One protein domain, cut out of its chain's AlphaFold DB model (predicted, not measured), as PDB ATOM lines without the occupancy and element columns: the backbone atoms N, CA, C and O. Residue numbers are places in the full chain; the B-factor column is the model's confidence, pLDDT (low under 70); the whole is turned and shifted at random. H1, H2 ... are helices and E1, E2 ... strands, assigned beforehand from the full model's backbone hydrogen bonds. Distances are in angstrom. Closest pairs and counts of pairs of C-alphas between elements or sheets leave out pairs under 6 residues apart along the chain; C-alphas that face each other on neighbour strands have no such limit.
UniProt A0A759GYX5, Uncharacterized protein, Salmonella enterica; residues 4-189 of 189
ATOM      1  N   GLU A   4      92.020 160.656 115.289       78.94
ATOM      2  CA  GLU A   4      91.346 161.228 114.117       78.94
ATOM      3  C   GLU A   4      90.105 160.430 113.713       78.94
ATOM      4  O   GLU A   4      89.121 161.009 113.262       78.94
ATOM      5  N   GLU A   5      90.151 159.110 113.876       84.25
ATOM      6  CA  GLU A   5      89.096 158.178 113.474       84.25
ATOM      7  C   GLU A   5      89.082 156.986 114.433       84.25
ATOM      8  O   GLU A   5      90.141 156.521 114.865       84.25
ATOM      9  N   GLU A   6      87.893 156.474 114.741       87.69
ATOM     10  CA  GLU A   6      87.692 155.254 115.518       87.69
ATOM     11  C   GLU A   6      86.584 154.418 114.871       87.69
ATOM     12  O   GLU A   6      85.476 154.907 114.659       87.69
ATOM     13  N   VAL A   7      86.892 153.162 114.542       88.88
ATOM     14  CA  VAL A   7      85.975 152.223 113.883       88.88
ATOM     15  C   VAL A   7      86.040 150.876 114.593       88.88
ATOM     16  O   VAL A   7      87.119 150.415 114.973       88.88
ATOM     17  N   PHE A   8      84.890 150.235 114.775       90.38
ATOM     18  CA  PHE A   8      84.823 148.855 115.240       90.38
ATOM     19  C   PHE A   8      84.827 147.905 114.037       90.38
ATOM     20  O   PHE A   8      84.109 148.132 113.068       90.38
ATOM     21  N   LEU A   9      85.685 146.889 114.075       89.69
ATOM     22  CA  LEU A   9      85.848 145.896 113.019       89.69
ATOM     23  C   LEU A   9      85.137 144.613 113.457       89.69
ATOM     24  O   LEU A   9      85.755 143.758 114.094       89.69
ATOM     25  N   ASP A  10      83.843 144.505 113.144       85.25
ATOM     26  CA  ASP A  10      82.984 143.394 113.586       85.25
ATOM     27  C   ASP A  10      83.569 142.022 113.219       85.25
ATOM     28  O   ASP A  10      83.666 141.147 114.079       85.25
ATOM     29  N   ASP A  11      84.067 141.875 111.986       84.00
ATOM     30  CA  ASP A  11      84.631 140.620 111.464       84.00
ATOM     31  C   ASP A  11      85.878 140.135 112.225       84.00
ATOM     32  O   ASP A  11      86.220 138.953 112.187       84.00
ATOM     33  N   TYR A  12      86.550 141.034 112.951       83.25
ATOM     34  CA  TYR A  12      87.788 140.745 113.679       83.25
ATOM     35  C   TYR A  12      87.645 140.925 115.197       83.25
ATOM     36  O   TYR A  12      88.597 140.671 115.935       83.25
ATOM     37  N   GLY A  13      86.481 141.373 115.684       86.00
ATOM     38  CA  GLY A  13      86.216 141.589 117.109       86.00
ATOM     39  C   GLY A  13      87.152 142.606 117.774       86.00
ATOM     40  O   GLY A  13      87.486 142.460 118.950       86.00
ATOM     41  N   MET A  14      87.611 143.617 117.033       90.56
ATOM     42  CA  MET A  14      88.595 144.594 117.510       90.56
ATOM     43  C   MET A  14      88.247 146.015 117.079       90.56
ATOM     44  O   MET A  14      87.473 146.248 116.152       90.56
ATOM     45  N   ARG A  15      88.846 146.997 117.747       89.31
ATOM     46  CA  ARG A  15      88.651 148.414 117.443       89.31
ATOM     47  C   ARG A  15      89.896 148.988 116.790       89.31
ATOM     48  O   ARG A  15      90.978 148.866 117.352       89.31
ATOM     49  N   ARG A  16      89.742 149.682 115.664       92.06
ATOM     50  CA  ARG A  16      90.828 150.409 115.005       92.06
ATOM     51  C   ARG A  16      90.716 151.907 115.265       92.06
ATOM     52  O   ARG A  16      89.672 152.503 115.013       92.06
ATOM     53  N   LYS A  17      91.809 152.522 115.707       90.19
ATOM     54  CA  LYS A  17      91.955 153.971 115.887       90.19
ATOM     55  C   LYS A  17      93.035 154.506 114.961       90.19
ATOM     56  O   LYS A  17      94.106 153.913 114.899       90.19
ATOM     57  N   LYS A  18      92.790 155.631 114.296       90.50
ATOM     58  CA  LYS A  18      93.786 156.352 113.492       90.50
ATOM     59  C   LYS A  18      94.336 157.541 114.273       90.50
ATOM     60  O   LYS A  18      93.568 158.289 114.882       90.50
ATOM     61  N   PHE A  19      95.644 157.747 114.225       87.62
ATOM     62  CA  PHE A  19      96.300 158.932 114.774       87.62
ATOM     63  C   PHE A  19      97.581 159.260 114.002       87.62
ATOM     64  O   PHE A  19      98.114 158.424 113.276       87.62
ATOM     65  N   VAL A  20      98.084 160.482 114.170       87.69
ATOM     66  CA  VAL A  20      99.372 160.914 113.611       87.69
ATOM     67  C   VAL A  20     100.377 161.061 114.748       87.69
ATOM     68  O   VAL A  20     100.091 161.695 115.769       87.69
ATOM     69  N   TYR A  21     101.550 160.465 114.571       83.94
ATOM     70  CA  TYR A  21     102.685 160.571 115.480       83.94
ATOM     71  C   TYR A  21     103.987 160.526 114.680       83.94
ATOM     72  O   TYR A  21     104.092 159.756 113.728       83.94
ATOM     73  N   ASP A  22     104.952 161.366 115.062       84.00
ATOM     74  CA  ASP A  22     106.243 161.507 114.373       84.00
ATOM     75  C   ASP A  22     106.097 161.653 112.845       84.00
ATOM     76  O   ASP A  22     106.689 160.930 112.049       84.00
ATOM     77  N   HIS A  23     105.189 162.548 112.431       86.75
ATOM     78  CA  HIS A  23     104.855 162.825 111.025       86.75
ATOM     79  C   HIS A  23     104.357 161.621 110.195       86.75
ATOM     80  O   HIS A  23     104.191 161.745 108.983       86.75
ATOM     81  N   ARG A  24     104.059 160.482 110.828       89.06
ATOM     82  CA  ARG A  24     103.527 159.267 110.196       89.06
ATOM     83  C   ARG A  24     102.093 159.009 110.639       89.06
ATOM     84  O   ARG A  24     101.681 159.401 111.734       89.06
ATOM     85  N   VAL A  25     101.333 158.328 109.784       91.94
ATOM     86  CA  VAL A  25     100.001 157.831 110.135       91.94
ATOM     87  C   VAL A  25     100.159 156.489 110.834       91.94
ATOM     88  O   VAL A  25     100.863 155.603 110.356       91.94
ATOM     89  N   HIS A  26      99.464 156.331 111.950       91.94
ATOM     90  CA  HIS A  26      99.442 155.106 112.731       91.94
ATOM     91  C   HIS A  26      98.013 154.627 112.930       91.94
ATOM     92  O   HIS A  26      97.072 155.420 113.045       91.94
ATOM     93  N   HIS A  27      97.872 153.310 113.009       93.00
ATOM     94  CA  HIS A  27      96.630 152.635 113.335       93.00
ATOM     95  C   HIS A  27      96.837 151.764 114.572       93.00
ATOM     96  O   HIS A  27      97.687 150.884 114.566       93.00
ATOM     97  N   SER A  28      96.061 151.998 115.627       90.06
ATOM     98  CA  SER A  28      96.022 151.134 116.810       90.06
ATOM     99  C   SER A  28      94.831 150.188 116.706       90.06
ATOM    100  O   SER A  28      93.703 150.639 116.517       90.06
ATOM    101  N   TYR A  29      95.092 148.892 116.822       91.75
ATOM    102  CA  TYR A  29      94.114 147.814 116.865       91.75
ATOM    103  C   TYR A  29      94.015 147.310 118.298       91.75
ATOM    104  O   TYR A  29      94.931 146.659 118.799       91.75
ATOM    105  N   VAL A  30      92.909 147.641 118.956       88.06
ATOM    106  CA  VAL A  30      92.664 147.348 120.368       88.06
ATOM    107  C   VAL A  30      91.730 146.154 120.490       88.06
ATOM    108  O   VAL A  30      90.649 146.145 119.893       88.06
ATOM    109  N   PHE A  31      92.127 145.169 121.290       87.50
ATOM    110  CA  PHE A  31      91.346 143.962 121.556       87.50
ATOM    111  C   PHE A  31      91.518 143.491 123.002       87.50
ATOM    112  O   PHE A  31      92.429 143.919 123.707       87.50
ATOM    113  N   VAL A  32      90.627 142.607 123.445       83.94
ATOM    114  CA  VAL A  32      90.648 142.025 124.794       83.94
ATOM    115  C   VAL A  32      90.987 140.546 124.687       83.94
ATOM    116  O   VAL A  32      90.397 139.838 123.872       83.94
ATOM    117  N   ALA A  33      91.902 140.064 125.523       81.25
ATOM    118  CA  ALA A  33      92.156 138.636 125.678       81.25
ATOM    119  C   ALA A  33      92.323 138.294 127.163       81.25
ATOM    120  O   ALA A  33      93.213 138.797 127.847       81.25
ATOM    121  N   GLY A  34      91.443 137.433 127.680       79.19
ATOM    122  CA  GLY A  34      91.344 137.211 129.122       79.19
ATOM    123  C   GLY A  34      90.862 138.476 129.837       79.19
ATOM    124  O   GLY A  34      89.819 139.016 129.477       79.19
ATOM    125  N   ASN A  35      91.630 138.938 130.825       77.38
ATOM    126  CA  ASN A  35      91.316 140.136 131.613       77.38
ATOM    127  C   ASN A  35      92.141 141.363 131.195       77.38
ATOM    128  O   ASN A  35      92.060 142.397 131.851       77.38
ATOM    129  N   GLU A  36      92.929 141.240 130.129       78.38
ATOM    130  CA  GLU A  36      93.865 142.267 129.686       78.38
ATOM    131  C   GLU A  36      93.411 142.885 128.361       78.38
ATOM    132  O   GLU A  36      92.835 142.214 127.492       78.38
ATOM    133  N   VAL A  37      93.698 144.178 128.205       80.12
ATOM    134  CA  VAL A  37      93.514 144.914 126.954       80.12
ATOM    135  C   VAL A  37      94.860 145.001 126.248       80.12
ATOM    136  O   VAL A  37      95.875 145.349 126.844       80.12
ATOM    137  N   TYR A  38      94.859 144.704 124.959       82.44
ATOM    138  CA  TYR A  38      96.046 144.698 124.117       82.44
ATOM    139  C   TYR A  38      95.909 145.716 122.998       82.44
ATOM    140  O   TYR A  38      94.798 146.021 122.553       82.44
ATOM    141  N   THR A  39      97.047 146.202 122.507       85.44
ATOM    142  CA  THR A  39      97.103 147.035 121.307       85.44
ATOM    143  C   THR A  39      98.187 146.551 120.350       85.44
ATOM    144  O   THR A  39      99.328 146.311 120.739       85.44
ATOM    145  N   VAL A  40      97.840 146.465 119.068       88.94
ATOM    146  CA  VAL A  40      98.808 146.404 117.966       88.94
ATOM    147  C   VAL A  40      98.830 147.773 117.312       88.94
ATOM    148  O   VAL A  40      97.793 148.264 116.871       88.94
ATOM    149  N   ILE A  41      99.990 148.411 117.264       89.94
ATOM    150  CA  ILE A  41     100.179 149.692 116.592       89.94
ATOM    151  C   ILE A  41     100.878 149.436 115.267       89.94
ATOM    152  O   ILE A  41     101.929 148.808 115.221       89.94
ATOM    153  N   VAL A  42     100.288 149.946 114.194       92.94
ATOM    154  CA  VAL A  42     100.772 149.790 112.829       92.94
ATOM    155  C   VAL A  42     101.053 151.171 112.246       92.94
ATOM    156  O   VAL A  42     100.123 151.939 111.989       92.94
ATOM    157  N   GLY A  43     102.331 151.503 112.073       92.44
ATOM    158  CA  GLY A  43     102.804 152.793 111.571       92.44
ATOM    159  C   GLY A  43     103.197 152.736 110.099       92.44
ATOM    160  O   GLY A  43     104.038 151.930 109.706       92.44
ATOM    161  N   SER A  44     102.673 153.640 109.272       93.69
ATOM    162  CA  SER A  44     102.948 153.664 107.827       93.69
ATOM    163  C   SER A  44     104.426 153.931 107.517       93.69
ATOM    164  O   SER A  44     104.966 154.929 107.996       93.69
ATOM    165  N   LEU A  45     105.057 153.109 106.682       94.31
ATOM    166  CA  LEU A  45     106.374 153.341 106.084       94.31
ATOM    167  C   LEU A  45     106.200 153.509 104.576       94.31
ATOM    168  O   LEU A  45     106.042 152.538 103.846       94.31
ATOM    169  N   VAL A  46     106.178 154.754 104.110       92.56
ATOM    170  CA  VAL A  46     105.845 155.062 102.708       92.56
ATOM    171  C   VAL A  46     107.050 155.006 101.769       92.56
ATOM    172  O   VAL A  46     106.868 154.922 100.560       92.56
ATOM    173  N   ASP A  47     108.269 155.045 102.311       92.06
ATOM    174  CA  ASP A  47     109.503 155.081 101.536       92.06
ATOM    175  C   ASP A  47     110.655 154.338 102.229       92.06
ATOM    176  O   ASP A  47     110.726 154.242 103.460       92.06
ATOM    177  N   GLU A  48     111.579 153.841 101.405       93.81
ATOM    178  CA  GLU A  48     112.771 153.109 101.840       93.81
ATOM    179  C   GLU A  48     113.719 153.985 102.671       93.81
ATOM    180  O   GLU A  48     114.381 153.500 103.583       93.81
ATOM    181  N   VAL A  49     113.760 155.297 102.412       92.38
ATOM    182  CA  VAL A  49     114.636 156.224 103.146       92.38
ATOM    183  C   VAL A  49     114.257 156.258 104.627       92.38
ATOM    184  O   VAL A  49     115.124 156.199 105.496       92.38
ATOM    185  N   THR A  50     112.963 156.325 104.929       91.25
ATOM    186  CA  THR A  50     112.425 156.296 106.289       91.25
ATOM    187  C   THR A  50     112.622 154.925 106.924       91.25
ATOM    188  O   THR A  50     113.060 154.864 108.071       91.25
ATOM    189  N   PHE A  51     112.365 153.844 106.183       91.38
ATOM    190  CA  PHE A  51     112.604 152.466 106.628       91.38
ATOM    191  C   PHE A  51     114.061 152.257 107.080       91.38
ATOM    192  O   PHE A  51     114.304 151.852 108.219       91.38
ATOM    193  N   THR A  52     115.031 152.651 106.251       91.00
ATOM    194  CA  THR A  52     116.465 152.524 106.554       91.00
ATOM    195  C   THR A  52     116.909 153.483 107.656       91.00
ATOM    196  O   THR A  52     117.699 153.111 108.519       91.00
ATOM    197  N   ARG A  53     116.370 154.713 107.703       89.38
ATOM    198  CA  ARG A  53     116.677 155.688 108.770       89.38
ATOM    199  C   ARG A  53     116.286 155.183 110.161       89.38
ATOM    200  O   ARG A  53     116.950 155.538 111.129       89.38
ATOM    201  N   ILE A  54     115.221 154.388 110.263       85.50
ATOM    202  CA  ILE A  54     114.761 153.785 111.527       85.50
ATOM    203  C   ILE A  54     115.611 152.553 111.906       85.50
ATOM    204  O   ILE A  54     115.551 152.088 113.041       85.50
ATOM    205  N   GLY A  55     116.473 152.075 111.002       86.81
ATOM    206  CA  GLY A  55     117.410 150.979 111.254       86.81
ATOM    207  C   GLY A  55     116.923 149.616 110.769       86.81
ATOM    208  O   GLY A  55     117.407 148.594 111.253       86.81
ATOM    209  N   TYR A  56     115.961 149.582 109.844       90.06
ATOM    210  CA  TYR A  56     115.561 148.353 109.167       90.06
ATOM    211  C   TYR A  56     116.331 148.149 107.865       90.06
ATOM    212  O   TYR A  56     116.765 149.103 107.223       90.06
ATOM    213  N   GLU A  57     116.456 146.889 107.455       90.69
ATOM    214  CA  GLU A  57     117.118 146.494 106.215       90.69
ATOM    215  C   GLU A  57     116.218 145.539 105.430       90.69
ATOM    216  O   GLU A  57     115.595 144.639 106.003       90.69
ATOM    217  N   MET A  58     116.138 145.746 104.115       93.06
ATOM    218  CA  MET A  58     115.410 144.841 103.232       93.06
ATOM    219  C   MET A  58     116.195 143.536 103.068       93.06
ATOM    220  O   MET A  58     117.431 143.557 103.061       93.06
ATOM    221  N   PRO A  59     115.516 142.387 102.896       91.88
ATOM    222  CA  PRO A  59     116.203 141.145 102.586       91.88
ATOM    223  C   PRO A  59     117.042 141.276 101.299       91.88
ATOM    224  O   PRO A  59     116.630 141.973 100.364       91.88
ATOM    225  N   PRO A  60     118.198 140.594 101.202       90.44
ATOM    226  CA  PRO A  60     119.075 140.712 100.043       90.44
ATOM    227  C   PRO A  60     118.359 140.402  98.725       90.44
ATOM    228  O   PRO A  60     117.743 139.349  98.572       90.44
ATOM    229  N   GLY A  61     118.482 141.310  97.756       91.12
ATOM    230  CA  GLY A  61     117.885 141.152  96.427       91.12
ATOM    231  C   GLY A  61     116.389 141.468  96.349       91.12
ATOM    232  O   GLY A  61     115.807 141.289  95.281       91.12
ATOM    233  N   ILE A  62     115.774 141.953  97.432       93.38
ATOM    234  CA  ILE A  62     114.365 142.348  97.460       93.38
ATOM    235  C   ILE A  62     114.258 143.870  97.557       93.38
ATOM    236  O   ILE A  62     114.839 144.489  98.444       93.38
ATOM    237  N   ALA A  63     113.521 144.472  96.624       93.81
ATOM    238  CA  ALA A  63     113.289 145.912  96.599       93.81
ATOM    239  C   ALA A  63     112.192 146.323  97.590       93.81
ATOM    240  O   ALA A  63     111.261 145.556  97.848       93.81
ATOM    241  N   PHE A  64     112.270 147.553  98.102       95.25
ATOM    242  CA  PHE A  64     111.203 148.123  98.921       95.25
ATOM    243  C   PHE A  64     109.886 148.217  98.117       95.25
ATOM    244  O   PHE A  64     109.905 148.713  96.983       95.25
ATOM    245  N   PRO A  65     108.738 147.762  98.657       95.00
ATOM    246  CA  PRO A  65     107.477 147.759  97.920       95.00
ATOM    247  C   PRO A  65     106.983 149.159  97.535       95.00
ATOM    248  O   PRO A  65     106.965 150.081  98.350       95.00
ATOM    249  N   ALA A  66     106.499 149.315  96.299       93.50
ATOM    250  CA  ALA A  66     106.003 150.598  95.783       93.50
ATOM    251  C   ALA A  66     104.734 151.105  96.498       93.50
ATOM    252  O   ALA A  66     104.470 152.305  96.529       93.50
ATOM    253  N   ASN A  67     103.950 150.196  97.075       94.06
ATOM    254  CA  ASN A  67     102.788 150.483  97.920       94.06
ATOM    255  C   ASN A  67     103.152 150.659  99.407       94.06
ATOM    256  O   ASN A  67     102.263 150.709 100.256       94.06
ATOM    257  N   GLY A  68     104.443 150.783  99.725       94.19
ATOM    258  CA  GLY A  68     104.939 150.993 101.077       94.19
ATOM    259  C   GLY A  68     104.852 149.750 101.958       94.19
ATOM    260  O   GLY A  68     104.385 148.685 101.561       94.19
ATOM    261  N   MET A  69     105.308 149.903 103.192       95.25
ATOM    262  CA  MET A  69     105.256 148.892 104.241       95.25
ATOM    263  C   MET A  69     104.596 149.464 105.494       95.25
ATOM    264  O   MET A  69     104.281 150.655 105.575       95.25
ATOM    265  N   ALA A  70     104.416 148.627 106.507       94.81
ATOM    266  CA  ALA A  70     104.016 149.081 107.823       94.81
ATOM    267  C   ALA A  70     104.893 148.502 108.928       94.81
ATOM    268  O   ALA A  70     105.193 147.312 108.969       94.81
ATOM    269  N   GLU A  71     105.281 149.368 109.849       94.06
ATOM    270  CA  GLU A  71     105.990 148.990 111.057       94.06
ATOM    271  C   GLU A  71     104.991 148.552 112.119       94.06
ATOM    272  O   GLU A  71     104.027 149.270 112.390       94.06
ATOM    273  N   VAL A  72     105.214 147.385 112.711       91.25
ATOM    274  CA  VAL A  72     104.311 146.801 113.697       91.25
ATOM    275  C   VAL A  72     104.960 146.829 115.067       91.25
ATOM    276  O   VAL A  72     106.051 146.302 115.280       91.25
ATOM    277  N   TYR A  73     104.213 147.364 116.018       85.50
ATOM    278  CA  TYR A  73     104.497 147.272 117.435       85.50
ATOM    279  C   TYR A  73     103.342 146.580 118.140       85.50
ATOM    280  O   TYR A  73     102.178 146.772 117.790       85.50
ATOM    281  N   PHE A  74     103.650 145.789 119.157       80.62
ATOM    282  CA  PHE A  74     102.639 145.039 119.882       80.62
ATOM    283  C   PHE A  74     102.924 145.050 121.380       80.62
ATOM    284  O   PHE A  74     104.045 144.741 121.792       80.62
ATOM    285  N   ASP A  75     101.900 145.399 122.167       68.81
ATOM    286  CA  ASP A  75     102.008 145.464 123.619       68.81
ATOM    287  C   ASP A  75     100.673 145.337 124.389       68.81
ATOM    288  O   ASP A  75      99.587 145.386 123.798       68.81
ATOM    289  N   VAL A  76     100.749 145.194 125.721       63.16
ATOM    290  CA  VAL A  76      99.617 145.437 126.637       63.16
ATOM    291  C   VAL A  76      99.298 146.926 126.638       63.16
ATOM    292  O   VAL A  76     100.181 147.776 126.687       63.16
ATOM    293  N   TYR A  77      98.009 147.240 126.586       57.12
ATOM    294  CA  TYR A  77      97.514 148.604 126.596       57.12
ATOM    295  C   TYR A  77      97.056 148.986 128.004       57.12
ATOM    296  O   TYR A  77      95.963 148.610 128.426       57.12
ATOM    297  N   ASP A  78      97.861 149.769 128.720       57.00
ATOM    298  CA  ASP A  78      97.512 150.294 130.050       57.00
ATOM    299  C   ASP A  78      96.774 151.652 130.000       57.00
ATOM    300  O   ASP A  78      96.365 152.196 131.026       57.00
ATOM    301  N   GLY A  79      96.572 152.198 128.794       54.75
ATOM    302  CA  GLY A  79      95.911 153.482 128.559       54.75
ATOM    303  C   GLY A  79      96.770 154.720 128.842       54.75
ATOM    304  O   GLY A  79      96.289 155.831 128.609       54.75
ATOM    305  N   MET A  80      98.013 154.549 129.303       50.12
ATOM    306  CA  MET A  80      98.902 155.614 129.781       50.12
ATOM    307  C   MET A  80     100.280 155.625 129.097       50.12
ATOM    308  O   MET A  80     100.915 156.681 129.073       50.12
ATOM    309  N   ASP A  81     100.727 154.508 128.519       47.16
ATOM    310  CA  ASP A  81     102.067 154.386 127.940       47.16
ATOM    311  C   ASP A  81     102.210 155.108 126.575       47.16
ATOM    312  O   ASP A  81     101.314 155.136 125.721       47.16
ATOM    313  N   GLY A  82     103.367 155.753 126.383       49.41
ATOM    314  CA  GLY A  82     103.764 156.377 125.120       49.41
ATOM    315  C   GLY A  82     104.252 155.338 124.107       49.41
ATOM    316  O   GLY A  82     104.765 154.295 124.487       49.41
ATOM    317  N   LEU A  83     104.170 155.652 122.808       50.28
ATOM    318  CA  LEU A  83     104.599 154.785 121.690       50.28
ATOM    319  C   LEU A  83     106.036 154.234 121.780       50.28
ATOM    320  O   LEU A  83     106.376 153.365 120.993       50.28
ATOM    321  N   ALA A  84     106.873 154.759 122.678       41.09
ATOM    322  CA  ALA A  84     108.270 154.371 122.855       41.09
ATOM    323  C   ALA A  84     108.531 153.491 124.097       41.09
ATOM    324  O   ALA A  84     109.620 152.931 124.205       41.09
ATOM    325  N   ASP A  85     107.562 153.342 125.009       44.06
ATOM    326  CA  ASP A  85     107.694 152.498 126.203       44.06
ATOM    327  C   ASP A  85     107.117 151.105 125.921       44.06
ATOM    328  O   ASP A  85     106.055 150.732 126.405       44.06
ATOM    329  N   PHE A  86     107.824 150.325 125.099       50.03
ATOM    330  CA  PHE A  86     107.458 148.934 124.826       50.03
ATOM    331  C   PHE A  86     107.720 148.057 126.066       50.03
ATOM    332  O   PHE A  86     108.853 147.657 126.347       50.03
ATOM    333  N   ARG A  87     106.672 147.721 126.811       48.88
ATOM    334  CA  ARG A  87     106.646 146.799 127.951       48.88
ATOM    335  C   ARG A  87     106.127 145.423 127.554       48.88
ATOM    336  O   ARG A  87     105.082 144.973 128.004       48.88
ATOM    337  N   HIS A  88     106.944 144.689 126.804       52.50
ATOM    338  CA  HIS A  88     106.585 143.355 126.330       52.50
ATOM    339  C   HIS A  88     105.965 142.428 127.387       52.50
ATOM    340  O   HIS A  88     106.511 142.162 128.462       52.50
ATOM    341  N   VAL A  89     104.833 141.860 126.992       54.56
ATOM    342  CA  VAL A  89     103.945 141.092 127.853       54.56
ATOM    343  C   VAL A  89     104.474 139.676 128.045       54.56
ATOM    344  O   VAL A  89     104.859 138.981 127.096       54.56
ATOM    345  N   LYS A  90     104.461 139.207 129.292       53.44
ATOM    346  CA  LYS A  90     104.619 137.783 129.595       53.44
ATOM    347  C   LYS A  90     103.272 137.089 129.462       53.44
ATOM    348  O   LYS A  90     102.285 137.526 130.040       53.44
ATOM    349  N   PHE A  91     103.248 135.985 128.724       60.94
ATOM    350  CA  PHE A  91     102.048 135.176 128.543       60.94
ATOM    351  C   PHE A  91     102.174 133.865 129.311       60.94
ATOM    352  O   PHE A  91     103.194 133.183 129.199       60.94
ATOM    353  N   GLU A  92     101.112 133.457 130.002       52.09
ATOM    354  CA  GLU A  92     101.000 132.110 130.561       52.09
ATOM    355  C   GLU A  92      99.818 131.349 129.940       52.09
ATOM    356  O   GLU A  92      98.716 131.870 129.767       52.09
ATOM    357  N   GLY A  93     100.045 130.079 129.592       58.12
ATOM    358  CA  GLY A  93      98.985 129.153 129.176       58.12
ATOM    359  C   GLY A  93      98.291 129.484 127.845       58.12
ATOM    360  O   GLY A  93      98.896 130.018 126.916       58.12
ATOM    361  N   LEU A  94      97.012 129.100 127.738       56.38
ATOM    362  CA  LEU A  94      96.177 129.202 126.526       56.38
ATOM    363  C   LEU A  94      95.957 130.644 126.036       56.38
ATOM    364  O   LEU A  94      95.733 130.839 124.843       56.38
ATOM    365  N   GLY A  95      96.077 131.645 126.917       64.56
ATOM    366  CA  GLY A  95      95.935 133.059 126.552       64.56
ATOM    367  C   GLY A  95      96.974 133.523 125.528       64.56
ATOM    368  O   GLY A  95      96.652 134.319 124.655       64.56
ATOM    369  N   SER A  96      98.182 132.946 125.555       68.88
ATOM    370  CA  SER A  96      99.240 133.243 124.577       68.88
ATOM    371  C   SER A  96      98.816 132.984 123.127       68.88
ATOM    372  O   SER A  96      99.065 133.808 122.254       68.88
ATOM    373  N   ALA A  97      98.145 131.861 122.864       75.44
ATOM    374  CA  ALA A  97      97.743 131.483 121.513       75.44
ATOM    375  C   ALA A  97      96.628 132.389 120.978       75.44
ATOM    376  O   ALA A  97      96.672 132.780 119.817       75.44
ATOM    377  N   VAL A  98      95.668 132.749 121.838       81.75
ATOM    378  CA  VAL A  98      94.575 133.667 121.489       81.75
ATOM    379  C   VAL A  98      95.135 135.040 121.143       81.75
ATOM    380  O   VAL A  98      94.830 135.562 120.082       81.75
ATOM    381  N   VAL A  99      96.012 135.586 121.991       82.88
ATOM    382  CA  VAL A  99      96.640 136.890 121.755       82.88
ATOM    383  C   VAL A  99      97.376 136.913 120.418       82.88
ATOM    384  O   VAL A  99      97.124 137.790 119.601       82.88
ATOM    385  N   LEU A 100      98.243 135.932 120.163       84.44
ATOM    386  CA  LEU A 100      99.021 135.874 118.923       84.44
ATOM    387  C   LEU A 100      98.132 135.696 117.687       84.44
ATOM    388  O   LEU A 100      98.387 136.315 116.659       84.44
ATOM    389  N   GLN A 101      97.059 134.909 117.797       86.88
ATOM    390  CA  GLN A 101      96.060 134.789 116.740       86.88
ATOM    391  C   GLN A 101      95.357 136.126 116.475       86.88
ATOM    392  O   GLN A 101      95.187 136.503 115.318       86.88
ATOM    393  N   THR A 102      94.987 136.872 117.518       88.75
ATOM    394  CA  THR A 102      94.358 138.188 117.365       88.75
ATOM    395  C   THR A 102      95.325 139.232 116.806       88.75
ATOM    396  O   THR A 102      94.916 140.046 115.981       88.75
ATOM    397  N   VAL A 103      96.613 139.178 117.163       89.12
ATOM    398  CA  VAL A 103      97.657 140.007 116.536       89.12
ATOM    399  C   VAL A 103      97.728 139.722 115.039       89.12
ATOM    400  O   VAL A 103      97.668 140.654 114.242       89.12
ATOM    401  N   SER A 104      97.780 138.452 114.632       89.38
ATOM    402  CA  SER A 104      97.774 138.085 113.211       89.38
ATOM    403  C   SER A 104      96.518 138.571 112.485       89.38
ATOM    404  O   SER A 104      96.628 139.100 111.383       89.38
ATOM    405  N   LEU A 105      95.340 138.484 113.111       91.69
ATOM    406  CA  LEU A 105      94.101 139.041 112.556       91.69
ATOM    407  C   LEU A 105      94.164 140.564 112.378       91.69
ATOM    408  O   LEU A 105      93.678 141.071 111.372       91.69
ATOM    409  N   ALA A 106      94.791 141.295 113.305       92.06
ATOM    410  CA  ALA A 106      94.996 142.736 113.162       92.06
ATOM    411  C   ALA A 106      95.902 143.074 111.965       92.06
ATOM    412  O   ALA A 106      95.620 144.022 111.230       92.06
ATOM    413  N   LEU A 107      96.954 142.277 111.735       92.50
ATOM    414  CA  LEU A 107      97.822 142.425 110.562       92.50
ATOM    415  C   LEU A 107      97.062 142.140 109.266       92.50
ATOM    416  O   LEU A 107      97.117 142.952 108.348       92.50
ATOM    417  N   ILE A 108      96.288 141.056 109.214       91.06
ATOM    418  CA  ILE A 108      95.445 140.714 108.057       91.06
ATOM    419  C   ILE A 108      94.463 141.853 107.757       91.06
ATOM    420  O   ILE A 108      94.452 142.376 106.645       91.06
ATOM    421  N   ALA A 109      93.728 142.329 108.766       92.69
ATOM    422  CA  ALA A 109      92.784 143.435 108.616       92.69
ATOM    423  C   ALA A 109      93.455 144.730 108.122       92.69
ATOM    424  O   ALA A 109      92.841 145.533 107.416       92.69
ATOM    425  N   HIS A 110      94.707 144.979 108.517       94.19
ATOM    426  CA  HIS A 110      95.473 146.120 108.028       94.19
ATOM    427  C   HIS A 110      95.895 145.935 106.569       94.19
ATOM    428  O   HIS A 110      95.680 146.830 105.751       94.19
ATOM    429  N   TYR A 111      96.459 144.774 106.246       91.38
ATOM    430  CA  TYR A 111      96.903 144.421 104.902       91.38
ATOM    431  C   TYR A 111      95.759 144.533 103.889       91.38
ATOM    432  O   TYR A 111      95.867 145.285 102.923       91.38
ATOM    433  N   GLU A 112      94.621 143.900 104.174       89.88
ATOM    434  CA  GLU A 112      93.442 143.898 103.301       89.88
ATOM    435  C   GLU A 112      92.845 145.299 103.120       89.88
ATOM    436  O   GLU A 112      92.368 145.648 102.041       89.88
ATOM    437  N   LYS A 113      92.872 146.136 104.167       93.25
ATOM    438  CA  LYS A 113      92.293 147.480 104.096       93.25
ATOM    439  C   LYS A 113      93.160 148.467 103.322       93.25
ATOM    440  O   LYS A 113      92.612 149.320 102.621       93.25
ATOM    441  N   PHE A 114      94.471 148.431 103.547       92.75
ATOM    442  CA  PHE A 114      95.391 149.475 103.091       92.75
ATOM    443  C   PHE A 114      96.246 149.054 101.898       92.75
ATOM    444  O   PHE A 114      96.882 149.922 101.307       92.75
ATOM    445  N   ASN A 115      96.220 147.773 101.512       92.00
ATOM    446  CA  ASN A 115      96.959 147.239 100.370       92.00
ATOM    447  C   ASN A 115      98.451 147.611 100.426       92.00
ATOM    448  O   ASN A 115      99.012 148.137  99.463       92.00
ATOM    449  N   ILE A 116      99.068 147.399 101.590       93.12
ATOM    450  CA  ILE A 116     100.501 147.626 101.799       93.12
ATOM    451  C   ILE A 116     101.310 146.448 101.252       93.12
ATOM    452  O   ILE A 116     100.805 145.333 101.179       93.12
ATOM    453  N   GLY A 117     102.574 146.672 100.908       93.12
ATOM    454  CA  GLY A 117     103.448 145.631 100.361       93.12
ATOM    455  C   GLY A 117     104.047 144.698 101.409       93.12
ATOM    456  O   GLY A 117     104.637 143.682 101.052       93.12
ATOM    457  N   GLY A 118     103.911 145.027 102.696       94.00
ATOM    458  CA  GLY A 118     104.390 144.166 103.766       94.00
ATOM    459  C   GLY A 118     104.492 144.811 105.142       94.00
ATOM    460  O   GLY A 118     104.254 146.007 105.316       94.00
ATOM    461  N   PHE A 119     104.895 144.007 106.121       95.00
ATOM    462  CA  PHE A 119     105.114 144.404 107.507       95.00
ATOM    463  C   PHE A 119     106.587 144.302 107.893       95.00
ATOM    464  O   PHE A 119     107.316 143.452 107.386       95.00
ATOM    465  N   VAL A 120     107.009 145.125 108.846       94.06
ATOM    466  CA  VAL A 120     108.306 144.999 109.512       94.06
ATOM    467  C   VAL A 120     108.145 145.145 111.020       94.06
ATOM    468  O   VAL A 120     107.352 145.964 111.484       94.06
ATOM    469  N   PHE A 121     108.865 144.339 111.796       91.31
ATOM    470  CA  PHE A 121     108.897 144.452 113.254       91.31
ATOM    471  C   PHE A 121     110.144 143.815 113.856       91.31
ATOM    472  O   PHE A 121     110.781 142.957 113.247       91.31
ATOM    473  N   GLN A 122     110.474 144.203 115.086       86.94
ATOM    474  CA  GLN A 122     111.563 143.599 115.854       86.94
ATOM    475  C   GLN A 122     111.000 142.799 117.025       86.94
ATOM    476  O   GLN A 122     110.084 143.244 117.718       86.94
ATOM    477  N   ALA A 123     111.577 141.629 117.286       81.19
ATOM    478  CA  ALA A 123     111.366 140.964 118.561       81.19
ATOM    479  C   ALA A 123     112.077 141.737 119.669       81.19
ATOM    480  O   ALA A 123     113.233 142.145 119.516       81.19
ATOM    481  N   ALA A 124     111.419 141.869 120.821       75.94
ATOM    482  CA  ALA A 124     112.118 142.314 122.011       75.94
ATOM    483  C   ALA A 124     113.256 141.336 122.347       75.94
ATOM    484  O   ALA A 124     113.101 140.117 122.266       75.94
ATOM    485  N   SER A 125     114.399 141.896 122.733       70.00
ATOM    486  CA  SER A 125     115.638 141.165 123.001       70.00
ATOM    487  C   SER A 125     116.088 141.314 124.450       70.00
ATOM    488  O   SER A 125     115.759 142.298 125.111       70.00
ATOM    489  N   GLY A 126     116.950 140.404 124.900       66.75
ATOM    490  CA  GLY A 126     117.597 140.458 126.212       66.75
ATOM    491  C   GLY A 126     117.000 139.463 127.205       66.75
ATOM    492  O   GLY A 126     115.831 139.109 127.133       66.75
ATOM    493  N   GLY A 127     117.808 139.005 128.166       65.81
ATOM    494  CA  GLY A 127     117.442 137.874 129.028       65.81
ATOM    495  C   GLY A 127     116.113 138.030 129.777       65.81
ATOM    496  O   GLY A 127     115.479 137.026 130.076       65.81
ATOM    497  N   VAL A 128     115.660 139.268 130.026       70.62
ATOM    498  CA  VAL A 128     114.406 139.583 130.735       70.62
ATOM    499  C   VAL A 128     113.153 139.157 129.960       70.62
ATOM    500  O   VAL A 128     112.183 138.722 130.593       70.62
ATOM    501  N   VAL A 129     113.165 139.225 128.621       70.31
ATOM    502  CA  VAL A 129     111.973 138.946 127.790       70.31
ATOM    503  C   VAL A 129     111.563 137.473 127.823       70.31
ATOM    504  O   VAL A 129     110.375 137.149 127.732       70.31
ATOM    505  N   ASP A 130     112.538 136.590 128.049       73.25
ATOM    506  CA  ASP A 130     112.347 135.142 128.102       73.25
ATOM    507  C   ASP A 130     112.281 134.587 129.535       73.25
ATOM    508  O   ASP A 130     112.046 133.390 129.717       73.25
ATOM    509  N   ILE A 131     112.410 135.424 130.580       74.62
ATOM    510  CA  ILE A 131     112.287 134.962 131.976       74.62
ATOM    511  C   ILE A 131     110.910 134.328 132.191       74.62
ATOM    512  O   ILE A 131     109.887 135.019 132.186       74.62
ATOM    513  N   GLY A 132     110.904 133.025 132.475       68.81
ATOM    514  CA  GLY A 132     109.696 132.238 132.729       68.81
ATOM    515  C   GLY A 132     109.058 131.636 131.473       68.81
ATOM    516  O   GLY A 132     108.091 130.884 131.590       68.81
ATOM    517  N   ARG A 133     109.598 131.899 130.275       72.06
ATOM    518  CA  ARG A 133     109.124 131.283 129.032       72.06
ATOM    519  C   ARG A 133     109.762 129.911 128.824       72.06
ATOM    520  O   ARG A 133     110.941 129.703 129.082       72.06
ATOM    521  N   ARG A 134     108.971 128.963 128.312       76.00
ATOM    522  CA  ARG A 134     109.476 127.650 127.854       76.00
ATOM    523  C   ARG A 134     109.973 127.664 126.410       76.00
ATOM    524  O   ARG A 134     110.734 126.789 126.027       76.00
ATOM    525  N   THR A 135     109.483 128.614 125.626       76.81
ATOM    526  CA  THR A 135     109.777 128.824 124.208       76.81
ATOM    527  C   THR A 135     110.115 130.296 124.079       76.81
ATOM    528  O   THR A 135     109.352 131.122 124.594       76.81
ATOM    529  N   THR A 136     111.241 130.625 123.452       80.69
ATOM    530  CA  THR A 136     111.658 132.027 123.349       80.69
ATOM    531  C   THR A 136     110.653 132.823 122.525       80.69
ATOM    532  O   THR A 136     109.857 132.271 121.750       80.69
ATOM    533  N   LEU A 137     110.641 134.139 122.708       79.50
ATOM    534  CA  LEU A 137     109.806 135.013 121.888       79.50
ATOM    535  C   LEU A 137     110.157 134.899 120.398       79.50
ATOM    536  O   LEU A 137     109.263 134.735 119.572       79.50
ATOM    537  N   GLU A 138     111.450 134.905 120.086       85.69
ATOM    538  CA  GLU A 138     111.970 134.714 118.732       85.69
ATOM    539  C   GLU A 138     111.482 133.394 118.125       85.69
ATOM    540  O   GLU A 138     110.927 133.372 117.030       85.69
ATOM    541  N   GLU A 139     111.596 132.290 118.868       86.19
ATOM    542  CA  GLU A 139     111.100 130.999 118.404       86.19
ATOM    543  C   GLU A 139     109.583 131.047 118.186       86.19
ATOM    544  O   GLU A 139     109.083 130.512 117.205       86.19
ATOM    545  N   THR A 140     108.830 131.719 119.055       84.56
ATOM    546  CA  THR A 140     107.379 131.874 118.889       84.56
ATOM    547  C   THR A 140     107.028 132.566 117.570       84.56
ATOM    548  O   THR A 140     106.183 132.049 116.834       84.56
ATOM    549  N   TYR A 141     107.702 133.669 117.236       87.75
ATOM    550  CA  TYR A 141     107.499 134.365 115.965       87.75
ATOM    551  C   TYR A 141     107.948 133.538 114.762       87.75
ATOM    552  O   TYR A 141     107.215 133.483 113.779       87.75
ATOM    553  N   ASP A 142     109.067 132.815 114.855       90.19
ATOM    554  CA  ASP A 142     109.529 131.940 113.771       90.19
ATOM    555  C   ASP A 142     108.451 130.919 113.365       90.19
ATOM    556  O   ASP A 142     108.229 130.681 112.180       90.19
ATOM    557  N   TYR A 143     107.736 130.334 114.332       86.94
ATOM    558  CA  TYR A 143     106.633 129.413 114.035       86.94
ATOM    559  C   TYR A 143     105.377 130.119 113.513       86.94
ATOM    560  O   TYR A 143     104.716 129.592 112.619       86.94
ATOM    561  N   MET A 144     105.028 131.295 114.048       87.06
ATOM    562  CA  MET A 144     103.874 132.066 113.559       87.06
ATOM    563  C   MET A 144     104.047 132.516 112.111       87.06
ATOM    564  O   MET A 144     103.077 132.547 111.358       87.06
ATOM    565  N   LEU A 145     105.273 132.860 111.731       89.75
ATOM    566  CA  LEU A 145     105.628 133.332 110.399       89.75
ATOM    567  C   LEU A 145     105.974 132.197 109.424       89.75
ATOM    568  O   LEU A 145     106.275 132.461 108.268       89.75
ATOM    569  N   GLY A 146     105.968 130.940 109.878       89.88
ATOM    570  CA  GLY A 146     106.314 129.788 109.042       89.88
ATOM    571  C   GLY A 146     107.808 129.617 108.746       89.88
ATOM    572  O   GLY A 146     108.171 128.759 107.949       89.88
ATOM    573  N   LEU A 147     108.682 130.370 109.418       90.94
ATOM    574  CA  LEU A 147     110.142 130.215 109.349       90.94
ATOM    575  C   LEU A 147     110.629 128.933 110.043       90.94
ATOM    576  O   LEU A 147     111.719 128.440 109.756       90.94
ATOM    577  N   LYS A 148     109.822 128.382 110.958       89.62
ATOM    578  CA  LYS A 148     110.003 127.060 111.567       89.62
ATOM    579  C   LYS A 148     108.721 126.243 111.467       89.62
ATOM    580  O   LYS A 148     107.625 126.758 111.670       89.62
ATOM    581  N   SER A 149     108.871 124.945 111.222       84.62
ATOM    582  CA  SER A 149     107.754 124.000 111.063       84.62
ATOM    583  C   SER A 149     107.966 122.676 111.804       84.62
ATOM    584  O   SER A 149     107.203 121.725 111.631       84.62
ATOM    585  N   GLU A 150     108.987 122.606 112.659       85.19
ATOM    586  CA  GLU A 150     109.339 121.386 113.377       85.19
ATOM    587  C   GLU A 150     108.202 120.919 114.315       85.19
ATOM    588  O   GLU A 150     107.568 121.730 115.004       85.19
ATOM    589  N   PRO A 151     107.922 119.603 114.382       77.31
ATOM    590  CA  PRO A 151     106.952 119.067 115.325       77.31
ATOM    591  C   PRO A 151     107.372 119.346 116.769       77.31
ATOM    592  O   PRO A 151     108.461 118.978 117.209       77.31
ATOM    593  N   ARG A 152     106.474 119.953 117.543       79.06
ATOM    594  CA  ARG A 152     106.672 120.156 118.983       79.06
ATOM    595  C   ARG A 152     106.147 118.953 119.754       79.06
ATOM    596  O   ARG A 152     105.152 118.361 119.359       79.06
ATOM    597  N   TYR A 153     106.729 118.652 120.911       80.69
ATOM    598  CA  TYR A 153     106.307 117.523 121.749       80.69
ATOM    599  C   TYR A 153     105.809 117.988 123.120       80.69
ATOM    600  O   TYR A 153     106.176 119.052 123.629       80.69
ATOM    601  N   ASN A 154     104.912 117.216 123.729       77.00
ATOM    602  CA  ASN A 154     104.533 117.416 125.120       77.00
ATOM    603  C   ASN A 154     105.613 116.821 126.031       77.00
ATOM    604  O   ASN A 154     105.782 115.611 126.074       77.00
ATOM    605  N   ILE A 155     106.293 117.667 126.805       75.44
ATOM    606  CA  ILE A 155     107.385 117.255 127.703       75.44
ATOM    607  C   ILE A 155     106.942 116.179 128.714       75.44
ATOM    608  O   ILE A 155     107.739 115.331 129.091       75.44
ATOM    609  N   ARG A 156     105.675 116.191 129.156       79.00
ATOM    610  CA  ARG A 156     105.168 115.232 130.153       79.00
ATOM    611  C   ARG A 156     104.787 113.880 129.559       79.00
ATOM    612  O   ARG A 156     104.884 112.882 130.258       79.00
ATOM    613  N   THR A 157     104.296 113.853 128.322       84.94
ATOM    614  CA  THR A 157     103.732 112.631 127.718       84.94
ATOM    615  C   THR A 157     104.538 112.102 126.535       84.94
ATOM    616  O   THR A 157     104.244 111.017 126.051       84.94
ATOM    617  N   GLY A 158     105.510 112.864 126.024       84.19
ATOM    618  CA  GLY A 158     106.283 112.544 124.819       84.19
ATOM    619  C   GLY A 158     105.483 112.604 123.514       84.19
ATOM    620  O   GLY A 158     106.051 112.434 122.442       84.19
ATOM    621  N   LEU A 159     104.172 112.860 123.575       84.12
ATOM    622  CA  LEU A 159     103.307 112.848 122.398       84.12
ATOM    623  C   LEU A 159     103.533 114.091 121.522       84.12
ATOM    624  O   LEU A 159     103.717 115.192 122.065       84.12
ATOM    625  N   PRO A 160     103.477 113.946 120.185       78.44
ATOM    626  CA  PRO A 160     103.561 115.075 119.274       78.44
ATOM    627  C   PRO A 160     102.364 116.007 119.483       78.44
ATOM    628  O   PRO A 160     101.214 115.584 119.608       78.44
ATOM    629  N   LYS A 161     102.645 117.305 119.525       78.62
ATOM    630  CA  LYS A 161     101.643 118.358 119.404       78.62
ATOM    631  C   LYS A 161     101.289 118.520 117.931       78.62
ATOM    632  O   LYS A 161     102.075 118.178 117.047       78.62
ATOM    633  N   LYS A 162     100.108 119.083 117.671       75.44
ATOM    634  CA  LYS A 162      99.710 119.465 116.314       75.44
ATOM    635  C   LYS A 162     100.797 120.349 115.697       75.44
ATOM    636  O   LYS A 162     101.313 121.238 116.380       75.44
ATOM    637  N   ALA A 163     101.122 120.084 114.431       73.56
ATOM    638  CA  ALA A 163     102.077 120.892 113.694       73.56
ATOM    639  C   ALA A 163     101.636 122.368 113.737       73.56
ATOM    640  O   ALA A 163     100.453 122.654 113.499       73.56
ATOM    641  N   PRO A 164     102.539 123.289 114.100       74.56
ATOM    642  CA  PRO A 164     102.243 124.711 114.070       74.56
ATOM    643  C   PRO A 164     101.903 125.125 112.635       74.56
ATOM    644  O   PRO A 164     102.604 124.762 111.694       74.56
ATOM    645  N   ARG A 165     100.791 125.845 112.479       81.94
ATOM    646  CA  ARG A 165     100.378 126.439 111.206       81.94
ATOM    647  C   ARG A 165     100.809 127.910 111.215       81.94
ATOM    648  O   ARG A 165     100.548 128.560 112.233       81.94
ATOM    649  N   PRO A 166     101.407 128.430 110.128       86.12
ATOM    650  CA  PRO A 166     101.638 129.862 109.988       86.12
ATOM    651  C   PRO A 166     100.328 130.640 110.157       86.12
ATOM    652  O   PRO A 166      99.260 130.169 109.757       86.12
ATOM    653  N   LEU A 167     100.412 131.803 110.796       86.69
ATOM    654  CA  LEU A 167      99.272 132.683 111.061       86.69
ATOM    655  C   LEU A 167      99.201 133.871 110.096       86.69
ATOM    656  O   LEU A 167      98.249 134.645 110.160       86.69
ATOM    657  N   ILE A 168     100.196 134.022 109.223       85.50
ATOM    658  CA  ILE A 168     100.161 134.980 108.119       85.50
ATOM    659  C   ILE A 168      99.470 134.360 106.891       85.50
ATOM    660  O   ILE A 168      99.487 133.133 106.748       85.50
ATOM    661  N   PRO A 169      98.846 135.181 106.028       83.94
ATOM    662  CA  PRO A 169      98.342 134.754 104.726       83.94
ATOM    663  C   PRO A 169      99.382 133.995 103.887       83.94
ATOM    664  O   PRO A 169     100.578 134.241 104.004       83.94
ATOM    665  N   GLU A 170      98.920 133.073 103.036       85.25
ATOM    666  CA  GLU A 170      99.793 132.226 102.201       85.25
ATOM    667  C   GLU A 170     100.500 133.000 101.078       85.25
ATOM    668  O   GLU A 170     101.509 132.531 100.560       85.25
ATOM    669  N   ASP A 171      99.988 134.176 100.708       85.62
ATOM    670  CA  ASP A 171     100.635 135.104  99.781       85.62
ATOM    671  C   ASP A 171     101.748 135.920 100.445       85.62
ATOM    672  O   ASP A 171     102.494 136.583  99.738       85.62
ATOM    673  N   LEU A 172     101.897 135.861 101.774       88.88
ATOM    674  CA  LEU A 172     102.956 136.566 102.482       88.88
ATOM    675  C   LEU A 172     104.135 135.650 102.826       88.88
ATOM    676  O   LEU A 172     103.995 134.574 103.407       88.88
ATOM    677  N   HIS A 173     105.331 136.151 102.551       92.62
ATOM    678  CA  HIS A 173     106.609 135.516 102.809       92.62
ATOM    679  C   HIS A 173     107.356 136.264 103.905       92.62
ATOM    680  O   HIS A 173     107.560 137.476 103.835       92.62
ATOM    681  N   ALA A 174     107.783 135.531 104.929       94.31
ATOM    682  CA  ALA A 174     108.569 136.086 106.017       94.31
ATOM    683  C   ALA A 174     110.071 135.915 105.776       94.31
ATOM    684  O   ALA A 174     110.548 134.878 105.317       94.31
ATOM    685  N   TYR A 175     110.818 136.925 106.193       94.56
ATOM    686  CA  TYR A 175     112.266 136.990 106.212       94.56
ATOM    687  C   TYR A 175     112.703 137.415 107.603       94.56
ATOM    688  O   TYR A 175     112.010 138.173 108.287       94.56
ATOM    689  N   LYS A 176     113.867 136.930 108.020       94.12
ATOM    690  CA  LYS A 176     114.433 137.232 109.326       94.12
ATOM    691  C   LYS A 176     115.898 137.596 109.195       94.12
ATOM    692  O   LYS A 176     116.668 136.855 108.586       94.12
ATOM    693  N   THR A 177     116.278 138.689 109.834       90.31
ATOM    694  CA  THR A 177     117.670 139.084 110.050       90.31
ATOM    695  C   THR A 177     117.919 139.239 111.546       90.31
ATOM    696  O   THR A 177     116.998 139.481 112.325       90.31
ATOM    697  N   ILE A 178     119.162 139.027 111.978       86.38
ATOM    698  CA  ILE A 178     119.563 139.246 113.370       86.38
ATOM    699  C   ILE A 178     120.615 140.346 113.366       86.38
ATOM    700  O   ILE A 178     121.733 140.127 112.901       86.38
ATOM    701  N   THR A 179     120.260 141.502 113.917       74.81
ATOM    702  CA  THR A 179     121.131 142.678 113.997       74.81
ATOM    703  C   THR A 179     121.333 143.021 115.465       74.81
ATOM    704  O   THR A 179     120.366 143.184 116.203       74.81
ATOM    705  N   GLU A 180     122.588 143.049 115.924       75.06
ATOM    706  CA  GLU A 180     122.952 143.354 117.324       75.06
ATOM    707  C   GLU A 180     122.202 142.510 118.380       75.06
ATOM    708  O   GLU A 180     121.888 142.966 119.479       75.06
ATOM    709  N   GLY A 181     121.897 141.249 118.053       74.69
ATOM    710  CA  GLY A 181     121.168 140.340 118.946       74.69
ATOM    711  C   GLY A 181     119.654 140.572 119.001       74.69
ATOM    712  O   GLY A 181     118.983 139.999 119.861       74.69
ATOM    713  N   ARG A 182     119.101 141.382 118.089       79.44
ATOM    714  CA  ARG A 182     117.661 141.570 117.886       79.44
ATOM    715  C   ARG A 182     117.220 140.886 116.603       79.44
ATOM    716  O   ARG A 182     117.784 141.143 115.542       79.44
ATOM    717  N   ALA A 183     116.204 140.035 116.700       87.75
ATOM    718  CA  ALA A 183     115.567 139.468 115.520       87.75
ATOM    719  C   ALA A 183     114.642 140.515 114.888       87.75
ATOM    720  O   ALA A 183     113.698 140.985 115.526       87.75
ATOM    721  N   CYS A 184     114.923 140.869 113.642       89.88
ATOM    722  CA  CYS A 184     114.094 141.709 112.798       89.88
ATOM    723  C   CYS A 184     113.364 140.826 111.786       89.88
ATOM    724  O   CYS A 184     113.968 139.942 111.175       89.88
ATOM    725  N   TYR A 185     112.071 141.067 111.618       93.31
ATOM    726  CA  TYR A 185     111.206 140.328 110.719       93.31
ATOM    727  C   TYR A 185     110.663 141.263 109.654       93.31
ATOM    728  O   TYR A 185     110.096 142.306 109.972       93.31
ATOM    729  N   VAL A 186     110.808 140.856 108.400       93.81
ATOM    730  CA  VAL A 186     110.219 141.509 107.234       93.81
ATOM    731  C   VAL A 186     109.257 140.512 106.605       93.81
ATOM    732  O   VAL A 186     109.649 139.394 106.296       93.81
ATOM    733  N   VAL A 187     107.993 140.886 106.450       93.25
ATOM    734  CA  VAL A 187     106.947 140.053 105.848       93.25
ATOM    735  C   VAL A 187     106.461 140.764 104.596       93.25
ATOM    736  O   VAL A 187     106.021 141.901 104.702       93.25
ATOM    737  N   LEU A 188     106.552 140.131 103.433       92.75
ATOM    738  CA  LEU A 188     106.283 140.742 102.127       92.75
ATOM    739  C   LEU A 188     105.327 139.881 101.311       92.75
ATOM    740  O   LEU A 188     105.308 138.670 101.502       92.75
ATOM    741  N   GLN A 189     104.568 140.505 100.415       87.12
ATOM    742  CA  GLN A 189     103.802 139.800  99.384       87.12
ATOM    743  C   GLN A 189     104.719 139.183  98.317       87.12
ATOM    744  O   GLN A 189     105.736 139.832  97.975       87.12
TER     745      GLN A 189
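AT A GLANCE: This is residues 4 to 189 of the 189 residues of an uncharacterized protein of Salmonella enterica (UniProt A0A759GYX5). One strongly twisted sheet of eight strands curls round the long helix H2, and the short helix H3 packs over E8 on the same face. The loop between H3 and E7 makes a long arm, of which residues 154 to 159 stick out. The 186 printed residues include three named helices and eight named strands, in the order E1 E2 E3 E4 H1 E5 H2 E6 H3 E7 E8. The sheet, E1 E2 E3 E4 E5 E6 E8 E7, is mixed, and so is the class, helices and strands. The whole is compact, with a radius of gyration of the C-alphas of 16.5 A and spans of 52 by 41 by 32 A.

HOW THE PARTS SIT: E1, residues 4 to 9, E2, 14 to 21, E3, 24 to 33, and E4, 36 to 45, form a meander of hairpins, each strand the antiparallel neighbour of the one before. N 7 and O 16, 2.9 A, N 17 and O 28, 2.8 A, and N 29 and O 40, 2.8 A, are within hydrogen-bond range. E5, residues 69 to 76, is antiparallel to E4, with N 41 and O 73 at 2.8 A. E6, residues 118 to 122, is parallel to E5 at 45 degrees, with N 72 and O 120 at 2.8 A. E5, H2, residues 95 to 114, and E6 make a strand-helix-strand unit, two parallel neighbours joined through a helix, with a right-handed crossover. H2 is on the sheet; its closest C-alphas to E3 are those of Val 99 and Ala 33, 6.2 A. E8, residues 182 to 188, is antiparallel to E6, with N 121 and O 185 at 3.0 A. E7, residues 173 to 179, forms a hairpin with E8, with N 175 and O 186 at 2.7 A. E6, H3, residues 137 to 144, and E7 make a split unit with E8 between the strands, its crossover right-handed. H3 has a height over the sheet of 9.9 A and, on the local plane, runs along E8 at 13 degrees; their closest C-alphas are those of Glu 138 and Ala 183, 6.8 A. H2 and H3, near each other, are on one face, giving two layers. H1, residues 48 to 53, only grazes the sheet with residues 48 to 51. Every O i to N i+4 pair is within hydrogen-bond range in H1, H2 and H3.

IN THESE COORDINATES: E1 begins at C-alpha 4, (91.346, 161.228, 114.117). E3 spans 28.2 A, E4 28.9 A and E5 23.4 A. H2 spans 28.6 A from C-alpha 95, (95.935, 133.059, 126.552). E8 ends at C-alpha 188, (106.283, 140.742, 102.127).

THE WHOLE: The C-alphas farthest apart, those of His 23 and Thr 157, are 52.9 A apart. The printed part has no cut. The links H1 to E5, E5 to H2, E6 to H3 and H3 to E7 are long. The pLDDT is under 70 at residues 75 to 96, 126 to 127 and 132.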